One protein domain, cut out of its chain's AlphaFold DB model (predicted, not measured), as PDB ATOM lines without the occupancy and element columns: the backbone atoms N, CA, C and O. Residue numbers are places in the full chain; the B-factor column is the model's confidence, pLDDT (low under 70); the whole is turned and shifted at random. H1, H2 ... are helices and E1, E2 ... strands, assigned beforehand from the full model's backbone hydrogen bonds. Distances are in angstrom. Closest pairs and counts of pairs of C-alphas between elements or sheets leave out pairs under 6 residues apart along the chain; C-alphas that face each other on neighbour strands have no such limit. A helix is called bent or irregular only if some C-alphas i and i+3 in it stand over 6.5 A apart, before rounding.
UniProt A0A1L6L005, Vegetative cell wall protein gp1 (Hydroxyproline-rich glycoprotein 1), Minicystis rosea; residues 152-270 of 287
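What this domain is: This is residues 152 to 270 of the 287 residues of the protein "Vegetative cell wall protein gp1 (Hydroxyproline-rich glycoprotein 1)" of Minicystis rosea (UniProt A0A1L6L005). A long rod, in which a two-stranded antiparallel ribbon, E1 and E2, runs on into two long helices, H1 and H4, that run opposite ways and open as a narrow V, with the first residues of H1 and the last residues of H4 together at the ribbon. The short helices H2 and H3 fold back as a hairpin and pack over the wide end of the V, H2 on H1 and H3 on H4, while a tail of residues 263 to 270 with H5 sticks out past the ribbon. The printed part has 119 residues, with five named helices and two named strands in the order E1, H1, H2, H3, H4, E2, H5; the class is mostly helix. The whole is extended, with a radius of gyration of the C-alphas of 23.2 A and spans of 74 by 27 by 19 A.

Where its parts are: E1 is residues 154 to 160, 18.4 A long, and begins at C-alpha 154 at (203.374, 133.747, 143.964). E2 is residues 252 to 258, 17.8 A long. H1 is residues 162 to 188 and H4 is residues 225 to 250, each 37.5 A from first to last C-alpha; C-alpha 188 is at (219.050, 162.939, 192.692) and C-alpha 225 at (218.749, 140.840, 199.021). H2 is residues 194 to 201 and H3 is residues 205 to 213, each 12.0 A. H2 is irregular, with C-alphas 196 and 199 7.2 A apart. H5 is residues 265 to 268, 5.1 A.

How they stand to each other: E1 and E2 are antiparallel neighbours at 146 degrees; N 157 and O 255 are 2.8 A apart and N 253 and O 159 2.9 A, within hydrogen-bond range. H1 and H4 touch, closest at the C-alphas of Gly 168 and Phe 245, 4.1 A, and run opposite ways at a shallow tilt of 34 degrees, only just short of steep. H1 touches H2 with residues 179 to 187 alone, closest at the C-alphas of Val 187 and Arg 194, 5.6 A. H2 and H3 form a helical hairpin, closest at the C-alphas of Leu 200 and Gly 206, 4.1 A. H4 touches H3 with residues 228 to 235 alone, closest at the C-alphas of Pro 207 and Gly 235, 5.6 A. H2 and H4 are apart. In H1, H3 and H4 every O i to N i+4 pair is within hydrogen-bond range; in H2 0 of 4 are, beside 2 of 5 O i to N i+3 pairs, and H5 is too short for an i+4 pair.

The domain as a whole: The two C-alphas farthest apart, those of Asn 220 and Ala 270, are 76.7 A apart. The printed part has no cut. The link H3 to H4, with 11 residues, is long. Residues 188 to 193 and 263 to 270 stand free. The mean pLDDT of the printed part is 83.7; residues 190 to 194, 196 to 197, 216 to 217 and 260 to 270 are under 70.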
ATOM      1  N   PRO A 152     201.665 129.078 141.101       85.50
ATOM      2  CA  PRO A 152     201.669 130.083 140.044       85.50
ATOM      3  C   PRO A 152     201.094 131.413 140.554       85.50
ATOM      4  O   PRO A 152     200.085 131.445 141.261       85.50
ATOM      5  N   GLY A 153     201.755 132.521 140.213       86.19
ATOM      6  CA  GLY A 153     201.377 133.865 140.663       86.19
ATOM      7  C   GLY A 153     201.878 134.256 142.061       86.19
ATOM      8  O   GLY A 153     201.569 135.355 142.530       86.19
ATOM      9  N   TYR A 154     202.668 133.407 142.727       91.69
ATOM     10  CA  TYR A 154     203.374 133.747 143.964       91.69
ATOM     11  C   TYR A 154     204.879 133.881 143.722       91.69
ATOM     12  O   TYR A 154     205.462 133.181 142.900       91.69
ATOM     13  N   GLY A 155     205.507 134.795 144.456       91.00
ATOM     14  CA  GLY A 155     206.944 135.029 144.443       91.00
ATOM     15  C   GLY A 155     207.536 134.872 145.837       91.00
ATOM     16  O   GLY A 155     206.930 135.276 146.837       91.00
ATOM     17  N   LEU A 156     208.741 134.306 145.904       94.88
ATOM     18  CA  LEU A 156     209.488 134.180 147.149       94.88
ATOM     19  C   LEU A 156     209.977 135.559 147.600       94.88
ATOM     20  O   LEU A 156     210.746 136.226 146.911       94.88
ATOM     21  N   THR A 157     209.523 135.996 148.769       93.50
ATOM     22  CA  THR A 157     209.923 137.258 149.396       93.50
ATOM     23  C   THR A 157     210.428 136.983 150.805       93.50
ATOM     24  O   THR A 157     209.939 136.094 151.491       93.50
ATOM     25  N   HIS A 158     211.401 137.765 151.270       94.88
ATOM     26  CA  HIS A 158     211.929 137.645 152.627       94.88
ATOM     27  C   HIS A 158     211.345 138.739 153.520       94.88
ATOM     28  O   HIS A 158     211.503 139.930 153.235       94.88
ATOM     29  N   ARG A 159     210.704 138.356 154.627       93.50
ATOM     30  CA  ARG A 159     210.137 139.296 155.606       93.50
ATOM     31  C   ARG A 159     210.851 139.174 156.948       93.50
ATOM     32  O   ARG A 159     211.126 138.081 157.425       93.50
ATOM     33  N   ARG A 160     211.144 140.314 157.581       95.06
ATOM     34  CA  ARG A 160     211.675 140.346 158.956       95.06
ATOM     35  C   ARG A 160     210.572 140.019 159.965       95.06
ATOM     36  O   ARG A 160     209.441 140.497 159.808       95.06
ATOM     37  N   ARG A 161     210.913 139.294 161.035       94.19
ATOM     38  CA  ARG A 161     209.991 138.945 162.131       94.19
ATOM     39  C   ARG A 161     209.683 140.163 163.008       94.19
ATOM     40  O   ARG A 161     210.255 140.340 164.079       94.19
ATOM     41  N   ARG A 162     208.756 141.016 162.555       94.19
ATOM     42  CA  ARG A 162     208.386 142.273 163.243       94.19
ATOM     43  C   ARG A 162     207.972 142.069 164.699       94.19
ATOM     44  O   ARG A 162     208.310 142.905 165.523       94.19
ATOM     45  N   ALA A 163     207.281 140.970 165.001       94.00
ATOM     46  CA  ALA A 163     206.876 140.647 166.366       94.00
ATOM     47  C   ALA A 163     208.090 140.500 167.294       94.00
ATOM     48  O   ALA A 163     208.101 141.078 168.368       94.00
ATOM     49  N   LEU A 164     209.140 139.816 166.835       95.06
ATOM     50  CA  LEU A 164     210.355 139.546 167.605       95.06
ATOM     51  C   LEU A 164     211.190 140.823 167.819       95.06
ATOM     52  O   LEU A 164     211.709 141.068 168.903       95.06
ATOM     53  N   ILE A 165     211.240 141.687 166.798       97.00
ATOM     54  CA  ILE A 165     211.834 143.027 166.913       97.00
ATOM     55  C   ILE A 165     211.060 143.863 167.940       97.00
ATOM     56  O   ILE A 165     211.667 144.475 168.811       97.00
ATOM     57  N   ALA A 166     209.727 143.888 167.853       96.00
ATOM     58  CA  ALA A 166     208.891 144.690 168.740       96.00
ATOM     59  C   ALA A 166     208.969 144.212 170.196       96.00
ATOM     60  O   ALA A 166     209.149 145.033 171.092       96.00
ATOM     61  N   THR A 167     208.889 142.900 170.441       96.56
ATOM     62  CA  THR A 167     208.989 142.337 171.795       96.56
ATOM     63  C   THR A 167     210.386 142.515 172.378       96.56
ATOM     64  O   THR A 167     210.503 142.922 173.532       96.56
ATOM     65  N   GLY A 168     211.441 142.294 171.587       95.81
ATOM     66  CA  GLY A 168     212.821 142.529 172.011       95.81
ATOM     67  C   GLY A 168     213.087 143.994 172.359       95.81
ATOM     68  O   GLY A 168     213.618 144.284 173.429       95.81
ATOM     69  N   ALA A 169     212.641 144.925 171.508       97.62
ATOM     70  CA  ALA A 169     212.766 146.362 171.755       97.62
ATOM     71  C   ALA A 169     211.990 146.807 173.002       97.62
ATOM     72  O   ALA A 169     212.517 147.575 173.802       97.62
ATOM     73  N   ALA A 170     210.762 146.313 173.186       96.62
ATOM     74  CA  ALA A 170     209.946 146.641 174.349       96.62
ATOM     75  C   ALA A 170     210.569 146.114 175.649       96.62
ATOM     76  O   ALA A 170     210.687 146.865 176.614       96.62
ATOM     77  N   LEU A 171     211.017 144.853 175.669       95.69
ATOM     78  CA  LEU A 171     211.626 144.236 176.850       95.69
ATOM     79  C   LEU A 171     212.960 144.901 177.220       95.69
ATOM     80  O   LEU A 171     213.184 145.233 178.384       95.69
ATOM     81  N   PHE A 172     213.826 145.139 176.230       95.38
ATOM     82  CA  PHE A 172     215.100 145.831 176.434       95.38
ATOM     83  C   PHE A 172     214.898 147.287 176.871       95.38
ATOM     84  O   PHE A 172     215.515 147.741 177.829       95.38
ATOM     85  N   GLY A 173     214.001 148.016 176.203       95.25
ATOM     86  CA  GLY A 173     213.719 149.412 176.527       95.25
ATOM     87  C   GLY A 173     213.119 149.582 177.920       95.25
ATOM     88  O   GLY A 173     213.537 150.473 178.651       95.25
ATOM     89  N   ALA A 174     212.175 148.720 178.312       95.06
ATOM     90  CA  ALA A 174     211.532 148.790 179.623       95.06
ATOM     91  C   ALA A 174     212.498 148.466 180.774       95.06
ATOM     92  O   ALA A 174     212.506 149.183 181.775       95.06
ATOM     93  N   SER A 175     213.322 147.424 180.621       92.75
ATOM     94  CA  SER A 175     214.343 147.064 181.617       92.75
ATOM     95  C   SER A 175     215.364 148.190 181.776       92.75
ATOM     96  O   SER A 175     215.460 148.775 182.850       92.75
ATOM     97  N   TYR A 176     215.990 148.627 180.679       90.75
ATOM     98  CA  TYR A 176     216.955 149.730 180.707       90.75
ATOM     99  C   TYR A 176     216.380 151.034 181.280       90.75
ATOM    100  O   TYR A 176     217.038 151.704 182.075       90.75
ATOM    101  N   LEU A 177     215.147 151.405 180.909       93.12
ATOM    102  CA  LEU A 177     214.504 152.607 181.442       93.12
ATOM    103  C   LEU A 177     214.301 152.511 182.957       93.12
ATOM    104  O   LEU A 177     214.489 153.503 183.659       93.12
ATOM    105  N   THR A 178     213.953 151.328 183.463       89.06
ATOM    106  CA  THR A 178     213.798 151.095 184.902       89.06
ATOM    107  C   THR A 178     215.140 151.252 185.615       89.06
ATOM    108  O   THR A 178     215.211 152.011 186.581       89.06
ATOM    109  N   SER A 179     216.224 150.655 185.102       84.88
ATOM    110  CA  SER A 179     217.571 150.817 185.679       84.88
ATOM    111  C   SER A 179     218.035 152.273 185.646       84.88
ATOM    112  O   SER A 179     218.576 152.773 186.631       84.88
ATOM    113  N   ALA A 180     217.790 152.977 184.536       87.75
ATOM    114  CA  ALA A 180     218.147 154.382 184.381       87.75
ATOM    115  C   ALA A 180     217.369 155.284 185.350       87.75
ATOM    116  O   ALA A 180     217.949 156.201 185.931       87.75
ATOM    117  N   LEU A 181     216.077 155.015 185.569       88.50
ATOM    118  CA  LEU A 181     215.268 155.729 186.558       88.50
ATOM    119  C   LEU A 181     215.758 155.457 187.981       88.50
ATOM    120  O   LEU A 181     215.918 156.405 188.743       88.50
ATOM    121  N   THR A 182     216.057 154.205 188.331       84.50
ATOM    122  CA  THR A 182     216.639 153.861 189.639       84.50
ATOM    123  C   THR A 182     217.985 154.552 189.852       84.50
ATOM    124  O   THR A 182     218.237 155.102 190.919       84.50
ATOM    125  N   ALA A 183     218.843 154.596 188.833       83.56
ATOM    126  CA  ALA A 183     220.097 155.338 188.902       83.56
ATOM    127  C   ALA A 183     219.849 156.837 189.110       83.56
ATOM    128  O   ALA A 183     220.473 157.462 189.966       83.56
ATOM    129  N   ALA A 184     218.904 157.410 188.360       86.19
ATOM    130  CA  ALA A 184     218.555 158.820 188.453       86.19
ATOM    131  C   ALA A 184     218.002 159.195 189.835       86.19
ATOM    132  O   ALA A 184     218.376 160.246 190.352       86.19
ATOM    133  N   THR A 185     217.169 158.358 190.465       85.50
ATOM    134  CA  THR A 185     216.652 158.637 191.816       85.50
ATOM    135  C   THR A 185     217.756 158.606 192.868       85.50
ATOM    136  O   THR A 185     217.790 159.492 193.721       85.50
ATOM    137  N   VAL A 186     218.703 157.665 192.780       81.94
ATOM    138  CA  VAL A 186     219.853 157.618 193.701       81.94
ATOM    139  C   VAL A 186     220.787 158.811 193.488       81.94
ATOM    140  O   VAL A 186     221.256 159.407 194.453       81.94
ATOM    141  N   VAL A 187     221.025 159.222 192.237       83.00
ATOM    142  CA  VAL A 187     221.848 160.405 191.922       83.00
ATOM    143  C   VAL A 187     221.172 161.712 192.361       83.00
ATOM    144  O   VAL A 187     221.863 162.653 192.770       83.00
ATOM    145  N   ALA A 188     219.841 161.787 192.266       83.88
ATOM    146  CA  ALA A 188     219.050 162.939 192.692       83.88
ATOM    147  C   ALA A 188     218.947 163.057 194.222       83.88
ATOM    148  O   ALA A 188     218.807 164.169 194.732       83.88
ATOM    149  N   GLY A 189     219.058 161.943 194.954       81.12
ATOM    150  CA  GLY A 189     219.233 161.952 196.404       81.12
ATOM    151  C   GLY A 189     220.478 162.749 196.814       81.12
ATOM    152  O   GLY A 189     221.502 162.740 196.127       81.12
ATOM    153  N   ILE A 190     220.419 163.455 197.948       61.31
ATOM    154  CA  ILE A 190     221.557 164.208 198.524       61.31
ATOM    155  C   ILE A 190     222.549 163.238 199.202       61.31
ATOM    156  O   ILE A 190     223.145 163.535 200.237       61.31
ATOM    157  N   ASP A 191     222.720 162.047 198.638       60.88
ATOM    158  CA  ASP A 191     223.597 161.028 199.182       60.88
ATOM    159  C   ASP A 191     224.990 161.154 198.566       60.88
ATOM    160  O   ASP A 191     225.176 161.390 197.367       60.88
ATOM    161  N   LYS A 192     226.013 160.982 199.407       66.12
ATOM    162  CA  LYS A 192     227.434 161.087 199.031       66.12
ATOM    163  C   LYS A 192     227.917 159.943 198.117       66.12
ATOM    164  O   LYS A 192     229.101 159.882 197.805       66.12
ATOM    165  N   HIS A 193     227.015 159.077 197.652       63.88
ATOM    166  CA  HIS A 193     227.300 157.836 196.922       63.88
ATOM    167  C   HIS A 193     227.228 157.965 195.386       63.88
ATOM    168  O   HIS A 193     227.158 156.966 194.674       63.88
ATOM    169  N   ARG A 194     227.284 159.184 194.830       66.25
ATOM    170  CA  ARG A 194     227.151 159.429 193.374       66.25
ATOM    171  C   ARG A 194     228.134 158.644 192.497       66.25
ATOM    172  O   ARG A 194     227.785 158.290 191.374       66.25
ATOM    173  N   SER A 195     229.345 158.371 192.980       71.31
ATOM    174  CA  SER A 195     230.352 157.617 192.219       71.31
ATOM    175  C   SER A 195     230.025 156.127 192.091       71.31
ATOM    176  O   SER A 195     230.482 155.492 191.147       71.31
ATOM    177  N   GLU A 196     229.230 155.568 193.005       69.56
ATOM    178  CA  GLU A 196     228.900 154.134 193.029       69.56
ATOM    179  C   GLU A 196     227.746 153.785 192.075       69.56
ATOM    180  O   GLU A 196     227.633 152.642 191.635       69.56
ATOM    181  N   VAL A 197     226.933 154.776 191.691       66.88
ATOM    182  CA  VAL A 197     225.777 154.608 190.790       66.88
ATOM    183  C   VAL A 197     226.014 155.064 189.352       66.88
ATOM    184  O   VAL A 197     225.204 154.759 188.479       66.88
ATOM    185  N   ALA A 198     227.142 155.715 189.059       76.06
ATOM    186  CA  ALA A 198     227.519 156.080 187.691       76.06
ATOM    187  C   ALA A 198     227.520 154.898 186.685       76.06
ATOM    188  O   ALA A 198     227.118 155.112 185.538       76.06
ATOM    189  N   PRO A 199     227.894 153.655 187.061       78.88
ATOM    190  CA  PRO A 199     227.881 152.526 186.129       78.88
ATOM    191  C   PRO A 199     226.492 152.129 185.609       78.88
ATOM    192  O   PRO A 199     226.412 151.584 184.512       78.88
ATOM    193  N   LEU A 200     225.399 152.423 186.328       72.25
ATOM    194  CA  LEU A 200     224.034 152.039 185.923       72.25
ATOM    195  C   LEU A 200     223.573 152.691 184.611       72.25
ATOM    196  O   LEU A 200     222.656 152.184 183.970       72.25
ATOM    197  N   PHE A 201     224.211 153.787 184.189       80.25
ATOM    198  CA  PHE A 201     223.925 154.425 182.901       80.25
ATOM    199  C   PHE A 201     224.497 153.654 181.705       80.25
ATOM    200  O   PHE A 201     224.150 153.954 180.564       80.25
ATOM    201  N   ILE A 202     225.373 152.674 181.940       85.88
ATOM    202  CA  ILE A 202     225.917 151.828 180.881       85.88
ATOM    203  C   ILE A 202     224.952 150.653 180.674       85.88
ATOM    204  O   ILE A 202     224.845 149.799 181.560       85.88
ATOM    205  N   PRO A 203     224.264 150.552 179.523       83.38
ATOM    206  CA  PRO A 203     223.395 149.411 179.253       83.38
ATOM    207  C   PRO A 203     224.208 148.112 179.266       83.38
ATOM    208  O   PRO A 203     225.381 148.103 178.882       83.38
ATOM    209  N   PHE A 204     223.585 147.009 179.688       84.00
ATOM    210  CA  PHE A 204     224.175 145.668 179.825       84.00
ATOM    211  C   PHE A 204     225.253 145.520 180.894       84.00
ATOM    212  O   PHE A 204     225.191 144.570 181.663       84.00
ATOM    213  N   ALA A 205     226.241 146.411 180.950       86.50
ATOM    214  CA  ALA A 205     227.341 146.315 181.904       86.50
ATOM    215  C   ALA A 205     226.967 146.889 183.276       86.50
ATOM    216  O   ALA A 205     227.432 146.379 184.292       86.50
ATOM    217  N   GLY A 206     226.108 147.912 183.308       83.06
ATOM    218  CA  GLY A 206     225.731 148.635 184.519       83.06
ATOM    219  C   GLY A 206     225.225 147.735 185.641       83.06
ATOM    220  O   GLY A 206     225.838 147.752 186.706       83.06
ATOM    221  N   PRO A 207     224.206 146.882 185.416       83.44
ATOM    222  CA  PRO A 207     223.695 145.993 186.457       83.44
ATOM    223  C   PRO A 207     224.769 145.079 187.060       83.44
ATOM    224  O   PRO A 207     224.820 144.923 188.277       83.44
ATOM    225  N   TRP A 208     225.673 144.526 186.244       88.25
ATOM    226  CA  TRP A 208     226.739 143.634 186.718       88.25
ATOM    227  C   TRP A 208     227.857 144.375 187.441       88.25
ATOM    228  O   TRP A 208     228.335 143.898 188.469       88.25
ATOM    229  N   ILE A 209     228.259 145.543 186.933       85.94
ATOM    230  CA  ILE A 209     229.252 146.386 187.603       85.94
ATOM    231  C   ILE A 209     228.695 146.816 188.955       85.94
ATOM    232  O   ILE A 209     229.369 146.635 189.960       85.94
ATOM    233  N   THR A 210     227.451 147.293 189.008       83.88
ATOM    234  CA  THR A 210     226.797 147.674 190.261       83.88
ATOM    235  C   THR A 210     226.680 146.496 191.215       83.88
ATOM    236  O   THR A 210     226.971 146.663 192.396       83.88
ATOM    237  N   LEU A 211     226.338 145.296 190.742       83.62
ATOM    238  CA  LEU A 211     226.313 144.100 191.588       83.62
ATOM    239  C   LEU A 211     227.703 143.759 192.156       83.62
ATOM    240  O   LEU A 211     227.807 143.315 193.295       83.62
ATOM    241  N   ALA A 212     228.765 143.987 191.380       86.44
ATOM    242  CA  ALA A 212     230.143 143.729 191.792       86.44
ATOM    243  C   ALA A 212     230.720 144.815 192.719       86.44
ATOM    244  O   ALA A 212     231.551 144.509 193.573       86.44
ATOM    245  N   THR A 213     230.315 146.078 192.554       84.50
ATOM    246  CA  THR A 213     230.891 147.217 193.288       84.50
ATOM    247  C   THR A 213     230.061 147.659 194.485       84.50
ATOM    248  O   THR A 213     230.613 148.238 195.419       84.50
ATOM    249  N   SER A 214     228.748 147.420 194.490       77.75
ATOM    250  CA  SER A 214     227.886 147.869 195.584       77.75
ATOM    251  C   SER A 214     227.970 146.915 196.774       77.75
ATOM    252  O   SER A 214     227.643 145.731 196.700       77.75
ATOM    253  N   ARG A 215     228.368 147.456 197.930       74.81
ATOM    254  CA  ARG A 215     228.262 146.743 199.217       74.81
ATOM    255  C   ARG A 215     226.805 146.443 199.574       74.81
ATOM    256  O   ARG A 215     226.531 145.514 200.325       74.81
ATOM    257  N   ASP A 216     225.893 147.201 198.978       62.94
ATOM    258  CA  ASP A 216     224.457 147.126 199.195       62.94
ATOM    259  C   ASP A 216     223.785 146.000 198.398       62.94
ATOM    260  O   ASP A 216     222.655 145.648 198.713       62.94
ATOM    261  N   ALA A 217     224.461 145.386 197.421       62.84
ATOM    262  CA  ALA A 217     223.958 144.208 196.708       62.84
ATOM    263  C   ALA A 217     224.384 142.875 197.349       62.84
ATOM    264  O   ALA A 217     224.187 141.812 196.753       62.84
ATOM    265  N   GLN A 218     224.960 142.891 198.559       72.88
ATOM    266  CA  GLN A 218     225.320 141.657 199.254       72.88
ATOM    267  C   GLN A 218     224.070 140.821 199.558       72.88
ATOM    268  O   GLN A 218     223.230 141.188 200.374       72.88
ATOM    269  N   LEU A 219     223.989 139.644 198.936       73.81
ATOM    270  CA  LEU A 219     222.877 138.694 199.076       73.81
ATOM    271  C   LEU A 219     222.718 138.114 200.494       73.81
ATOM    272  O   LEU A 219     221.736 137.422 200.761       73.81
ATOM    273  N   ASN A 220     223.678 138.383 201.380       80.56
ATOM    274  CA  ASN A 220     223.703 137.895 202.756       80.56
ATOM    275  C   ASN A 220     222.827 138.734 203.702       80.56
ATOM    276  O   ASN A 220     222.460 138.241 204.764       80.56
ATOM    277  N   ASP A 221     222.491 139.974 203.331       84.75
ATOM    278  CA  ASP A 221     221.625 140.847 204.127       84.75
ATOM    279  C   ASP A 221     220.160 140.689 203.661       84.75
ATOM    280  O   ASP A 221     219.853 141.014 202.505       84.75
ATOM    281  N   PRO A 222     219.243 140.167 204.500       82.94
ATOM    282  CA  PRO A 222     217.858 139.907 204.108       82.94
ATOM    283  C   PRO A 222     217.114 141.168 203.654       82.94
ATOM    284  O   PRO A 222     216.288 141.074 202.744       82.94
ATOM    285  N   ASP A 223     217.452 142.336 204.205       83.00
ATOM    286  CA  ASP A 223     216.782 143.599 203.878       83.00
ATOM    287  C   ASP A 223     217.218 144.145 202.509       83.00
ATOM    288  O   ASP A 223     216.485 144.888 201.855       83.00
ATOM    289  N   ARG A 224     218.406 143.746 202.034       80.38
ATOM    290  CA  ARG A 224     219.016 144.246 200.788       80.38
ATOM    291  C   ARG A 224     219.036 143.226 199.658       80.38
ATOM    292  O   ARG A 224     219.185 143.589 198.489       80.38
ATOM    293  N   ARG A 225     218.814 141.951 199.979       84.56
ATOM    294  CA  ARG A 225     218.749 140.840 199.021       84.56
ATOM    295  C   ARG A 225     217.775 141.106 197.876       84.56
ATOM    296  O   ARG A 225     218.056 140.714 196.747       84.56
ATOM    297  N   MET A 226     216.666 141.798 198.145       84.38
ATOM    298  CA  MET A 226     215.676 142.135 197.120       84.38
ATOM    299  C   MET A 226     216.275 143.009 196.009       84.38
ATOM    300  O   MET A 226     216.041 142.740 194.835       84.38
ATOM    301  N   ASN A 227     217.116 143.989 196.354       83.31
ATOM    302  CA  ASN A 227     217.754 144.876 195.377       83.31
ATOM    303  C   ASN A 227     218.758 144.117 194.502       83.31
ATOM    304  O   ASN A 227     218.777 144.300 193.286       83.31
ATOM    305  N   GLY A 228     219.546 143.219 195.104       85.19
ATOM    306  CA  GLY A 228     220.463 142.350 194.363       85.19
ATOM    307  C   GLY A 228     219.728 141.426 193.386       85.19
ATOM    308  O   GLY A 228     220.113 141.324 192.224       85.19
ATOM    309  N   VAL A 229     218.626 140.803 193.820       88.12
ATOM    310  CA  VAL A 229     217.792 139.958 192.946       88.12
ATOM    311  C   VAL A 229     217.180 140.773 191.807       88.12
ATOM    312  O   VAL A 229     217.225 140.327 190.663       88.12
ATOM    313  N   LEU A 230     216.660 141.972 192.086       88.31
ATOM    314  CA  LEU A 230     216.107 142.858 191.056       88.31
ATOM    315  C   LEU A 230     217.161 143.262 190.018       88.31
ATOM    316  O   LEU A 230     216.858 143.225 188.831       88.31
ATOM    317  N   LEU A 231     218.398 143.564 190.432       88.25
ATOM    318  CA  LEU A 231     219.508 143.863 189.515       88.25
ATOM    319  C   LEU A 231     219.869 142.671 188.618       88.25
ATOM    320  O   LEU A 231     220.116 142.853 187.428       88.25
ATOM    321  N   VAL A 232     219.878 141.447 189.161       90.44
ATOM    322  CA  VAL A 232     220.129 140.233 188.362       90.44
ATOM    323  C   VAL A 232     219.001 140.002 187.359       90.44
ATOM    324  O   VAL A 232     219.267 139.753 186.183       90.44
ATOM    325  N   VAL A 233     217.745 140.099 187.803       91.38
ATOM    326  CA  VAL A 233     216.572 139.940 186.930       91.38
ATOM    327  C   VAL A 233     216.572 140.999 185.828       91.38
ATOM    328  O   VAL A 233     216.345 140.662 184.668       91.38
ATOM    329  N   ASP A 234     216.887 142.249 186.165       89.50
ATOM    330  CA  ASP A 234     217.004 143.350 185.211       89.50
ATOM    331  C   ASP A 234     218.125 143.109 184.187       89.50
ATOM    332  O   ASP A 234     217.889 143.191 182.981       89.50
ATOM    333  N   GLY A 235     219.319 142.703 184.631       90.44
ATOM    334  CA  GLY A 235     220.429 142.363 183.739       90.44
ATOM    335  C   GLY A 235     220.092 141.222 182.770       90.44
ATOM    336  O   GLY A 235     220.368 141.316 181.570       90.44
ATOM    337  N   VAL A 236     219.435 140.162 183.254       94.38
ATOM    338  CA  VAL A 236     218.961 139.048 182.412       94.38
ATOM    339  C   VAL A 236     217.886 139.516 181.430       94.38
ATOM    340  O   VAL A 236     217.927 139.134 180.256       94.38
ATOM    341  N   ALA A 237     216.947 140.358 181.870       93.44
ATOM    342  CA  ALA A 237     215.909 140.922 181.012       93.44
ATOM    343  C   ALA A 237     216.504 141.800 179.899       93.44
ATOM    344  O   ALA A 237     216.098 141.656 178.745       93.44
ATOM    345  N   GLN A 238     217.509 142.630 180.202       93.44
ATOM    346  CA  GLN A 238     218.214 143.445 179.205       93.44
ATOM    347  C   GLN A 238     218.905 142.573 178.151       93.44
ATOM    348  O   GLN A 238     218.701 142.782 176.954       93.44
ATOM    349  N   ILE A 239     219.685 141.569 178.575       95.06
ATOM    350  CA  ILE A 239     220.393 140.661 177.653       95.06
ATOM    351  C   ILE A 239     219.391 139.881 176.795       95.06
ATOM    352  O   ILE A 239     219.555 139.799 175.579       95.06
ATOM    353  N   THR A 240     218.321 139.361 177.402       95.88
ATOM    354  CA  THR A 240     217.274 138.612 176.691       95.88
ATOM    355  C   THR A 240     216.541 139.497 175.684       95.88
ATOM    356  O   THR A 240     216.374 139.111 174.527       95.88
ATOM    357  N   GLY A 241     216.141 140.708 176.084       95.62
ATOM    358  CA  GLY A 241     215.480 141.677 175.210       95.62
ATOM    359  C   GLY A 241     216.351 142.075 174.021       95.62
ATOM    360  O   GLY A 241     215.884 142.064 172.882       95.62
ATOM    361  N   ALA A 242     217.637 142.340 174.254       95.88
ATOM    362  CA  ALA A 242     218.578 142.660 173.184       95.88
ATOM    363  C   ALA A 242     218.837 141.470 172.253       95.88
ATOM    364  O   ALA A 242     218.847 141.644 171.034       95.88
ATOM    365  N   ALA A 243     218.980 140.258 172.798       96.44
ATOM    366  CA  ALA A 243     219.134 139.045 172.004       96.44
ATOM    367  C   ALA A 243     217.918 138.819 171.096       96.44
ATOM    368  O   ALA A 243     218.088 138.578 169.902       96.44
ATOM    369  N   LEU A 244     216.700 138.975 171.625       96.69
ATOM    370  CA  LEU A 244     215.470 138.924 170.833       96.69
ATOM    371  C   LEU A 244     215.458 140.023 169.766       96.69
ATOM    372  O   LEU A 244     215.233 139.748 168.592       96.69
ATOM    373  N   PHE A 245     215.770 141.264 170.121       97.06
ATOM    374  CA  PHE A 245     215.793 142.360 169.156       97.06
ATOM    375  C   PHE A 245     216.738 142.073 167.974       97.06
ATOM    376  O   PHE A 245     216.336 142.176 166.811       97.06
ATOM    377  N   ILE A 246     217.967 141.631 168.263       96.50
ATOM    378  CA  ILE A 246     218.964 141.255 167.251       96.50
ATOM    379  C   ILE A 246     218.490 140.043 166.447       96.50
ATOM    380  O   ILE A 246     218.513 140.083 165.214       96.50
ATOM    381  N   ALA A 247     217.991 138.998 167.110       96.44
ATOM    382  CA  ALA A 247     217.447 137.818 166.448       96.44
ATOM    383  C   ALA A 247     216.309 138.190 165.486       96.44
ATOM    384  O   ALA A 247     216.246 137.662 164.378       96.44
ATOM    385  N   GLY A 248     215.452 139.145 165.847       95.94
ATOM    386  CA  GLY A 248     214.364 139.628 164.999       95.94
ATOM    387  C   GLY A 248     214.849 140.398 163.769       95.94
ATOM    388  O   GLY A 248     214.209 140.342 162.717       95.94
ATOM    389  N   MET A 249     215.984 141.098 163.876       96.50
ATOM    390  CA  MET A 249     216.611 141.801 162.752       96.50
ATOM    391  C   MET A 249     217.344 140.857 161.794       96.50
ATOM    392  O   MET A 249     217.308 141.080 160.580       96.50
ATOM    393  N   VAL A 250     218.001 139.827 162.332       97.56
ATOM    394  CA  VAL A 250     218.776 138.847 161.555       97.56
ATOM    395  C   VAL A 250     217.861 137.806 160.908       97.56
ATOM    396  O   VAL A 250     218.054 137.464 159.741       97.56
ATOM    397  N   THR A 251     216.830 137.345 161.619       96.56
ATOM    398  CA  THR A 251     215.923 136.300 161.128       96.56
ATOM    399  C   THR A 251     215.012 136.840 160.031       96.56
ATOM    400  O   THR A 251     214.201 137.751 160.239       96.56
ATOM    401  N   ARG A 252     215.117 136.232 158.850       95.56
ATOM    402  CA  ARG A 252     214.232 136.474 157.710       95.56
ATOM    403  C   ARG A 252     213.403 135.222 157.482       95.56
ATOM    404  O   ARG A 252     213.958 134.139 157.364       95.56
ATOM    405  N   GLU A 253     212.089 135.378 157.435       94.88
ATOM    406  CA  GLU A 253     211.187 134.296 157.053       94.88
ATOM    407  C   GLU A 253     210.969 134.346 155.540       94.88
ATOM    408  O   GLU A 253     210.609 135.419 155.023       94.88
ATOM    409  N   PRO A 254     211.182 133.228 154.827       95.94
ATOM    410  CA  PRO A 254     210.709 133.104 153.465       95.94
ATOM    411  C   PRO A 254     209.180 133.062 153.499       95.94
ATOM    412  O   PRO A 254     208.560 132.260 154.194       95.94
ATOM    413  N   ILE A 255     208.559 133.975 152.768       95.62
ATOM    414  CA  ILE A 255     207.116 134.013 152.587       95.62
ATOM    415  C   ILE A 255     206.812 134.075 151.102       95.62
ATOM    416  O   ILE A 255     207.482 134.767 150.332       95.62
ATOM    417  N   LEU A 256     205.767 133.369 150.698       94.44
ATOM    418  CA  LEU A 256     205.221 133.503 149.364       94.44
ATOM    419  C   LEU A 256     204.248 134.673 149.382       94.44
ATOM    420  O   LEU A 256     203.207 134.636 150.043       94.44
ATOM    421  N   MET A 257     204.601 135.735 148.667       91.88
ATOM    422  CA  MET A 257     203.703 136.859 148.433       91.88
ATOM    423  C   MET A 257     203.150 136.756 147.024       91.88
ATOM    424  O   MET A 257     203.887 136.454 146.087       91.88
ATOM    425  N   ARG A 258     201.857 137.039 146.858       88.00
ATOM    426  CA  ARG A 258     201.271 137.147 145.520       88.00
ATOM    427  C   ARG A 258     202.012 138.226 144.728       88.00
ATOM    428  O   ARG A 258     202.055 139.388 145.146       88.00
ATOM    429  N   THR A 259     202.584 137.849 143.591       82.19
ATOM    430  CA  THR A 259     203.340 138.763 142.738       82.19
ATOM    431  C   THR A 259     202.376 139.797 142.164       82.19
ATOM    432  O   THR A 259     201.402 139.461 141.495       82.19
ATOM    433  N   ARG A 260     202.635 141.087 142.405       65.38
ATOM    434  CA  ARG A 260     201.813 142.177 141.846       65.38
ATOM    435  C   ARG A 260     201.971 142.354 140.331       65.38
ATOM    436  O   ARG A 260     201.290 143.200 139.772       65.38
ATOM    437  N   ALA A 261     202.811 141.559 139.668       56.88
ATOM    438  CA  ALA A 261     202.945 141.554 138.212       56.88
ATOM    439  C   ALA A 261     201.630 141.189 137.492       56.88
ATOM    440  O   ALA A 261     201.434 141.593 136.356       56.88
ATOM    441  N   SER A 262     200.691 140.512 138.165       50.53
ATOM    442  CA  SER A 262     199.334 140.270 137.643       50.53
ATOM    443  C   SER A 262     198.324 141.361 138.023       50.53
ATOM    444  O   SER A 262     197.165 141.301 137.624       50.53
ATOM    445  N   TYR A 263     198.739 142.345 138.823       51.38
ATOM    446  CA  TYR A 263     197.935 143.501 139.200       51.38
ATOM    447  C   TYR A 263     198.380 144.677 138.337       51.38
ATOM    448  O   TYR A 263     199.085 145.581 138.790       51.38
ATOM    449  N   ASP A 264     198.004 144.626 137.061       48.44
ATOM    450  CA  ASP A 264     198.124 145.765 136.169       48.44
ATOM    451  C   ASP A 264     197.426 146.960 136.837       48.44
ATOM    452  O   ASP A 264     196.201 146.993 136.985       48.44
ATOM    453  N   LYS A 265     198.210 147.927 137.329       50.06
ATOM    454  CA  LYS A 265     197.672 149.152 137.942       50.06
ATOM    455  C   LYS A 265     196.730 149.867 136.972       50.06
ATOM    456  O   LYS A 265     195.838 150.567 137.437       50.06
ATOM    457  N   SER A 266     196.887 149.644 135.667       50.16
ATOM    458  CA  SER A 266     196.015 150.156 134.610       50.16
ATOM    459  C   SER A 266     194.603 149.568 134.691       50.16
ATOM    460  O   SER A 266     193.630 150.303 134.558       50.16
ATOM    461  N   ALA A 267     194.459 148.280 135.027       53.84
ATOM    462  CA  ALA A 267     193.155 147.640 135.224       53.84
ATOM    463  C   ALA A 267     192.453 148.108 136.511       53.84
ATOM    464  O   ALA A 267     191.227 148.119 136.578       53.84
ATOM    465  N   MET A 268     193.214 148.542 137.522       48.59
ATOM    466  CA  MET A 268     192.662 149.150 138.741       48.59
ATOM    467  C   MET A 268     192.459 150.669 138.628       48.59
ATOM    468  O   MET A 268     191.784 151.255 139.468       48.59
ATOM    469  N   LEU A 269     193.022 151.309 137.599       51.84
ATOM    470  CA  LEU A 269     192.708 152.686 137.208       51.84
ATOM    471  C   LEU A 269     191.447 152.766 136.338       51.84
ATOM    472  O   LEU A 269     190.932 153.858 136.135       51.84
ATOM    473  N   ALA A 270     190.875 151.628 135.935       50.84
ATOM    474  CA  ALA A 270     189.499 151.545 135.459       50.84
ATOM    475  C   ALA A 270     188.491 151.547 136.629       50.84
ATOM    476  O   ALA A 270     187.502 150.816 136.622       50.84
TER     477      ALA A 270